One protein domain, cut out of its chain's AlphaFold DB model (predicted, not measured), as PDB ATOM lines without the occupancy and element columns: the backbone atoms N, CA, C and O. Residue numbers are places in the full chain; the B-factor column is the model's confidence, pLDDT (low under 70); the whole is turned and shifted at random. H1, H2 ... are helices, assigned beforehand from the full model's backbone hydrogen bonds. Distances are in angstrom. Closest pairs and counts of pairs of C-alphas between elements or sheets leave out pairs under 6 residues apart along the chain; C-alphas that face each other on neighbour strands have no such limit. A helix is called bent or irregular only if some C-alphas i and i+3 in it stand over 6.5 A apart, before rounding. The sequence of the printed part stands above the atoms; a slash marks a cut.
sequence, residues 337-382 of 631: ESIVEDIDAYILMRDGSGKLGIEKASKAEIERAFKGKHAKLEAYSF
ATOM      1  N   GLU A 337       1.969 -21.905  49.288       65.25
ATOM      2  CA  GLU A 337       2.155 -20.458  49.133       65.25
ATOM      3  C   GLU A 337       0.936 -19.711  49.688       65.25
ATOM      4  O   GLU A 337      -0.190 -20.225  49.683       65.25
ATOM      5  N   SER A 338       1.156 -18.492  50.183       75.25
ATOM      6  CA  SER A 338       0.043 -17.603  50.509       75.25
ATOM      7  C   SER A 338      -0.680 -17.174  49.230       75.25
ATOM      8  O   SER A 338      -0.090 -17.112  48.152       75.25
ATOM      9  N   ILE A 339      -1.960 -16.814  49.339       82.62
ATOM     10  CA  ILE A 339      -2.733 -16.352  48.178       82.62
ATOM     11  C   ILE A 339      -2.106 -15.121  47.502       82.62
ATOM     12  O   ILE A 339      -2.195 -14.985  46.288       82.62
ATOM     13  N   VAL A 340      -1.440 -14.248  48.265       83.81
ATOM     14  CA  VAL A 340      -0.747 -13.065  47.728       83.81
ATOM     15  C   VAL A 340       0.460 -13.477  46.888       83.81
ATOM     16  O   VAL A 340       0.636 -12.961  45.792       83.81
ATOM     17  N   GLU A 341       1.244 -14.449  47.360       81.94
ATOM     18  CA  GLU A 341       2.399 -14.993  46.629       81.94
ATOM     19  C   GLU A 341       1.966 -15.678  45.322       81.94
ATOM     20  O   GLU A 341       2.592 -15.464  44.280       81.94
ATOM     21  N   ASP A 342       0.862 -16.438  45.362       87.00
ATOM     22  CA  ASP A 342       0.245 -17.055  44.179       87.00
ATOM     23  C   ASP A 342      -0.205 -15.979  43.163       87.00
ATOM     24  O   ASP A 342      -0.013 -16.150  41.957       87.00
ATOM     25  N   ILE A 343      -0.777 -14.857  43.628       89.94
ATOM     26  CA  ILE A 343      -1.209 -13.737  42.771       89.94
ATOM     27  C   ILE A 343      -0.012 -13.013  42.151       89.94
ATOM     28  O   ILE A 343      -0.004 -12.795  40.941       89.94
ATOM     29  N   ASP A 344       1.003 -12.662  42.942       87.94
ATOM     30  CA  ASP A 344       2.184 -11.937  42.458       87.94
ATOM     31  C   ASP A 344       2.937 -12.756  41.406       87.94
ATOM     32  O   ASP A 344       3.325 -12.249  40.350       87.94
ATOM     33  N   ALA A 345       3.079 -14.056  41.647       88.31
ATOM     34  CA  ALA A 345       3.710 -14.943  40.689       88.31
ATOM     35  C   ALA A 345       2.827 -15.190  39.450       88.31
ATOM     36  O   ALA A 345       3.359 -15.414  38.361       88.31
ATOM     37  N   TYR A 346       1.496 -15.117  39.574       92.00
ATOM     38  CA  TYR A 346       0.588 -15.156  38.424       92.00
ATOM     39  C   TYR A 346       0.740 -13.902  37.556       92.00
ATOM     40  O   TYR A 346       0.870 -14.017  36.339       92.00
ATOM     41  N   ILE A 347       0.783 -12.717  38.176       91.38
ATOM     42  CA  ILE A 347       1.026 -11.439  37.490       91.38
ATOM     43  C   ILE A 347       2.371 -11.480  36.769       91.38
ATOM     44  O   ILE A 347       2.435 -11.131  35.592       91.38
ATOM     45  N   LEU A 348       3.422 -11.974  37.433       90.19
ATOM     46  CA  LEU A 348       4.752 -12.098  36.840       90.19
ATOM     47  C   LEU A 348       4.746 -12.975  35.581       90.19
ATOM     48  O   LEU A 348       5.365 -12.607  34.590       90.19
ATOM     49  N   MET A 349       4.031 -14.106  35.592       91.31
ATOM     50  CA  MET A 349       3.907 -14.956  34.405       91.31
ATOM     51  C   MET A 349       3.036 -14.322  33.314       91.31
ATOM     52  O   MET A 349       3.364 -14.442  32.140       91.31
ATOM     53  N   ARG A 350       1.929 -13.661  33.670       93.56
ATOM     54  CA  ARG A 350       1.002 -13.053  32.699       93.56
ATOM     55  C   ARG A 350       1.614 -11.842  31.994       93.56
ATOM     56  O   ARG A 350       1.502 -11.714  30.776       93.56
ATOM     57  N   ASP A 351       2.217 -10.946  32.768       91.75
ATOM     58  CA  ASP A 351       2.661  -9.633  32.294       91.75
ATOM     59  C   ASP A 351       4.158  -9.592  31.985       91.75
ATOM     60  O   ASP A 351       4.606  -8.702  31.256       91.75
ATOM     61  N   GLY A 352       4.913 -10.581  32.466       88.62
ATOM     62  CA  GLY A 352       6.365 -10.554  32.441       88.62
ATOM     63  C   GLY A 352       6.912  -9.479  33.382       88.62
ATOM     64  O   GLY A 352       6.204  -8.878  34.194       88.62
ATOM     65  N   SER A 353       8.205  -9.205  33.269       85.69
ATOM     66  CA  SER A 353       8.837  -8.074  33.939       85.69
ATOM     67  C   SER A 353      10.032  -7.596  33.134       85.69
ATOM     68  O   SER A 353      11.095  -8.214  33.168       85.69
ATOM     69  N   GLY A 354       9.886  -6.448  32.463       82.00
ATOM     70  CA  GLY A 354      10.990  -5.823  31.729       82.00
ATOM     71  C   GLY A 354      12.186  -5.494  32.629       82.00
ATOM     72  O   GLY A 354      13.327  -5.654  32.214       82.00
ATOM     73  N   LYS A 355      11.939  -5.138  33.901       81.69
ATOM     74  CA  LYS A 355      12.998  -4.903  34.900       81.69
ATOM     75  C   LYS A 355      13.820  -6.166  35.190       81.69
ATOM     76  O   LYS A 355      15.004  -6.056  35.486       81.69
ATOM     77  N   LEU A 356      13.190  -7.339  35.150       77.19
ATOM     78  CA  LEU A 356      13.821  -8.624  35.463       77.19
ATOM     79  C   LEU A 356      14.165  -9.441  34.204       77.19
ATOM     80  O   LEU A 356      14.629 -10.569  34.330       77.19
ATOM     81  N   GLY A 357      13.917  -8.902  33.004       81.25
ATOM     82  CA  GLY A 357      14.099  -9.615  31.735       81.25
ATOM     83  C   GLY A 357      13.187 -10.836  31.568       81.25
ATOM     84  O   GLY A 357      13.526 -11.742  30.816       81.25
ATOM     85  N   ILE A 358      12.066 -10.893  32.295       84.56
ATOM     86  CA  ILE A 358      11.122 -12.013  32.228       84.56
ATOM     87  C   ILE A 358      10.090 -11.723  31.147       84.56
ATOM     88  O   ILE A 358       9.391 -10.708  31.204       84.56
ATOM     89  N   GLU A 359       9.977 -12.629  30.186       88.44
ATOM     90  CA  GLU A 359       8.952 -12.571  29.152       88.44
ATOM     91  C   GLU A 359       7.604 -13.096  29.657       88.44
ATOM     92  O   GLU A 359       7.511 -13.810  30.657       88.44
ATOM     93  N   LYS A 360       6.536 -12.720  28.953       92.75
ATOM     94  CA  LYS A 360       5.183 -13.202  29.241       92.75
ATOM     95  C   LYS A 360       5.098 -14.689  28.920       92.75
ATOM     96  O   LYS A 360       5.402 -15.097  27.801       92.75
ATOM     97  N   ALA A 361       4.630 -15.480  29.873       89.88
ATOM     98  CA  ALA A 361       4.354 -16.889  29.663       89.88
ATOM     99  C   ALA A 361       3.098 -17.075  28.800       89.88
ATOM    100  O   ALA A 361       2.141 -16.295  28.851       89.88
ATOM    101  N   SER A 362       3.068 -18.160  28.033       91.31
ATOM    102  CA  SER A 362       1.879 -18.572  27.295       91.31
ATOM    103  C   SER A 362       0.753 -19.000  28.242       91.31
ATOM    104  O   SER A 362       0.969 -19.450  29.373       91.31
ATOM    105  N   LYS A 363      -0.490 -18.943  27.751       88.44
ATOM    106  CA  LYS A 363      -1.666 -19.393  28.511       88.44
ATOM    107  C   LYS A 363      -1.524 -20.844  28.998       88.44
ATOM    108  O   LYS A 363      -1.843 -21.134  30.146       88.44
ATOM    109  N   ALA A 364      -0.987 -21.731  28.159       88.69
ATOM    110  CA  ALA A 364      -0.770 -23.137  28.502       88.69
ATOM    111  C   ALA A 364       0.262 -23.321  29.631       88.69
ATOM    112  O   ALA A 364       0.116 -24.211  30.470       88.69
ATOM    113  N   GLU A 365       1.298 -22.481  29.683       88.31
ATOM    114  CA  GLU A 365       2.287 -22.503  30.767       88.31
ATOM    115  C   GLU A 365       1.692 -22.014  32.085       88.31
ATOM    116  O   GLU A 365       1.896 -22.657  33.112       88.31
ATOM    117  N   ILE A 366       0.896 -20.943  32.053       89.62
ATOM    118  CA  ILE A 366       0.172 -20.440  33.228       89.62
ATOM    119  C   ILE A 366      -0.802 -21.507  33.752       89.62
ATOM    120  O   ILE A 366      -0.821 -21.814  34.945       89.62
ATOM    121  N   GLU A 367      -1.586 -22.136  32.875       89.12
ATOM    122  CA  GLU A 367      -2.511 -23.208  33.260       89.12
ATOM    123  C   GLU A 367      -1.785 -24.408  33.882       89.12
ATOM    124  O   GLU A 367      -2.236 -24.950  34.899       89.12
ATOM    125  N   ARG A 368      -0.632 -24.791  33.317       86.25
ATOM    126  CA  ARG A 368       0.222 -25.860  33.849       86.25
ATOM    127  C   ARG A 368       0.804 -25.498  35.215       86.25
ATOM    128  O   ARG A 368       0.840 -26.362  36.093       86.25
ATOM    129  N   ALA A 369       1.236 -24.252  35.395       84.12
ATOM    130  CA  ALA A 369       1.873 -23.772  36.618       84.12
ATOM    131  C   ALA A 369       0.882 -23.624  37.787       84.12
ATOM    132  O   ALA A 369       1.242 -23.903  38.930       84.12
ATOM    133  N   PHE A 370      -0.374 -23.255  37.509       86.31
ATOM    134  CA  PHE A 370      -1.395 -22.968  38.529       86.31
ATOM    135  C   PHE A 370      -2.568 -23.960  38.570       86.31
ATOM    136  O   PHE A 370      -3.604 -23.641  39.146       86.31
ATOM    137  N   LYS A 371      -2.450 -25.137  37.937       82.88
ATOM    138  CA  LYS A 371      -3.378 -26.297  37.948       82.88
ATOM    139  C   LYS A 371      -4.747 -26.055  38.613       82.88
ATOM    140  O   LYS A 371      -4.932 -26.289  39.805       82.88
ATOM    141  N   GLY A 372      -5.724 -25.590  37.830       82.62
ATOM    142  CA  GLY A 372      -7.113 -25.385  38.276       82.62
ATOM    143  C   GLY A 372      -7.384 -24.120  39.110       82.62
ATOM    144  O   GLY A 372      -8.545 -23.777  39.315       82.62
ATOM    145  N   LYS A 373      -6.353 -23.387  39.549       87.12
ATOM    146  CA  LYS A 373      -6.479 -22.095  40.248       87.12
ATOM    147  C   LYS A 373      -6.332 -20.878  39.332       87.12
ATOM    148  O   LYS A 373      -6.735 -19.789  39.732       87.12
ATOM    149  N   HIS A 374      -5.783 -21.052  38.126       90.00
ATOM    150  CA  HIS A 374      -5.432 -19.952  37.214       90.00
ATOM    151  C   HIS A 374      -6.579 -18.949  37.000       90.00
ATOM    152  O   HIS A 374      -6.335 -17.754  37.065       90.00
ATOM    153  N   ALA A 375      -7.825 -19.406  36.832       90.62
ATOM    154  CA  ALA A 375      -8.977 -18.520  36.630       90.62
ATOM    155  C   ALA A 375      -9.281 -17.637  37.856       90.62
ATOM    156  O   ALA A 375      -9.654 -16.472  37.719       90.62
ATOM    157  N   LYS A 376      -9.090 -18.173  39.070       93.38
ATOM    158  CA  LYS A 376      -9.262 -17.402  40.310       93.38
ATOM    159  C   LYS A 376      -8.156 -16.362  40.448       93.38
ATOM    160  O   LYS A 376      -8.448 -15.202  40.713       93.38
ATOM    161  N   LEU A 377      -6.909 -16.778  40.229       93.69
ATOM    162  CA  LEU A 377      -5.740 -15.899  40.303       93.69
ATOM    163  C   LEU A 377      -5.788 -14.802  39.243       93.69
ATOM    164  O   LEU A 377      -5.461 -13.658  39.545       93.69
ATOM    165  N   GLU A 378      -6.292 -15.117  38.049       94.75
ATOM    166  CA  GLU A 378      -6.571 -14.123  37.021       94.75
ATOM    167  C   GLU A 378      -7.499 -13.041  37.558       94.75
ATOM    168  O   GLU A 378      -7.152 -11.866  37.513       94.75
ATOM    169  N   ALA A 379      -8.647 -13.415  38.122       96.06
ATOM    170  CA  ALA A 379      -9.573 -12.438  38.674       96.06
ATOM    171  C   ALA A 379      -8.953 -11.653  39.842       96.06
ATOM    172  O   ALA A 379      -9.058 -10.428  39.885       96.06
ATOM    173  N   TYR A 380      -8.270 -12.335  40.765       95.56
ATOM    174  CA  TYR A 380      -7.676 -11.697  41.940       95.56
ATOM    175  C   TYR A 380      -6.537 -10.741  41.594       95.56
ATOM    176  O   TYR A 380      -6.355  -9.752  42.294       95.56
ATOM    177  N   SER A 381      -5.822 -10.980  40.495       95.25
ATOM    178  CA  SER A 381      -4.739 -10.106  40.036       95.25
ATOM    179  C   SER A 381      -5.184  -8.679  39.695       95.25
ATOM    180  O   SER A 381      -4.350  -7.781  39.620       95.25
ATOM    181  N   PHE A 382      -6.486  -8.459  39.485       95.56
ATOM    182  CA  PHE A 382      -7.059  -7.137  39.216       95.56
ATOM    183  C   PHE A 382      -7.600  -6.440  40.466       95.56
ATOM    184  O   PHE A 382      -7.987  -5.271  40.383       95.56
TER     185      PHE A 382
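What this domain is: This is residues 337 to 382 of the 631 residues of the protein "ParB-like nuclease domain-containing protein" of Flexibacter flexilis DSM 6793 (UniProt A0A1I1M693). Look for three short helices in a small, rounded assembly: H1, the longest by residues, has H3 crossing it about at right angles near its middle, while H2 runs back the opposite way near the last part of H1 and meets it only narrowly. Between H1 and H2 the link of residues 352 to 362 makes a wide loop, and its Lys 355 is one of the two C-alphas farthest apart, at the opposite extreme from Gly 372 in the turn between H2 and H3. The printed part has 46 residues, with three named helices in the order H1, H2, H3 and no named strand. The class is all helix, and 27 of the 46 printed residues belong to the helices. The whole is compact, with a radius of gyration of the C-alphas of 10.0 A and spans of 26 by 21 by 19 A along its three main axes.

How they stand to each other: Begin at the first printed residue, Glu 337, and go on to H1, residues 339 to 351. After it comes a long link of 11 residues, and then H2, residues 363 to 369. H1 and H2 only just touch, with 3 pairs of C-alphas within 8 A. Look for the closest of these pairs at Met 349 and Ile 366, whose C-alphas are 6.7 A apart. H1 touches H2 with residues 346 to 350 alone. The two run opposite ways at a shallow tilt of 32 degrees, only just short of steep, and they form a helical hairpin, two helices that follow each other and turn back. Their centres are 12.2 A apart. A tight link of 4 residues leads from H2 to H3, residues 374 to 380. H3 touches H1, with 7 pairs of C-alphas within 8 A, and here H1 touches H3 with residues 342 to 346 alone. The closest C-alphas of these two helices are those of Ile 343 and Leu 377, 5.6 A apart. The lines of H1 and H3 are about perpendicular, at 77 degrees, with 9.3 A from centre to centre. H2 and H3 are close but not clearly touching, and their closest C-alphas are those of Glu 367 and His 374, 5.9 A apart. Their lines are also about perpendicular, at 85 degrees. In the backbones of H1, H2 and H3, every O i to N i+4 pair is within hydrogen-bond range.

Where its parts are: Find C-alpha 339 at (-2.733, -16.352, 48.178), where H1 begins; from there follow z as it falls to C-alpha 351 at (2.661, -9.633, 32.294), 18.1 A away. H2 starts at Lys 363 and ends at Ala 369, with 9.9 A from first to last C-alpha, and its z values rise again. H3 starts at His 374 and ends at Tyr 380, whose C-alpha stands at (-7.676, -11.697, 41.940); its first and last C-alphas are 9.8 A apart. No helix is bent.

The domain as a whole: The two C-alphas farthest apart are those of Lys 355 and Gly 372, at 28.9 A. From the C-alpha of Glu 337 to that of Phe 382, the first and last printed, it is 19.0 A. The printed part has no cut. Of the two links, that from H1 to H2 is long and that from H2 to H3 is tight. In this predicted model the mean pLDDT of the printed part is 87.7, and residue 337 is the one printed residue under 70.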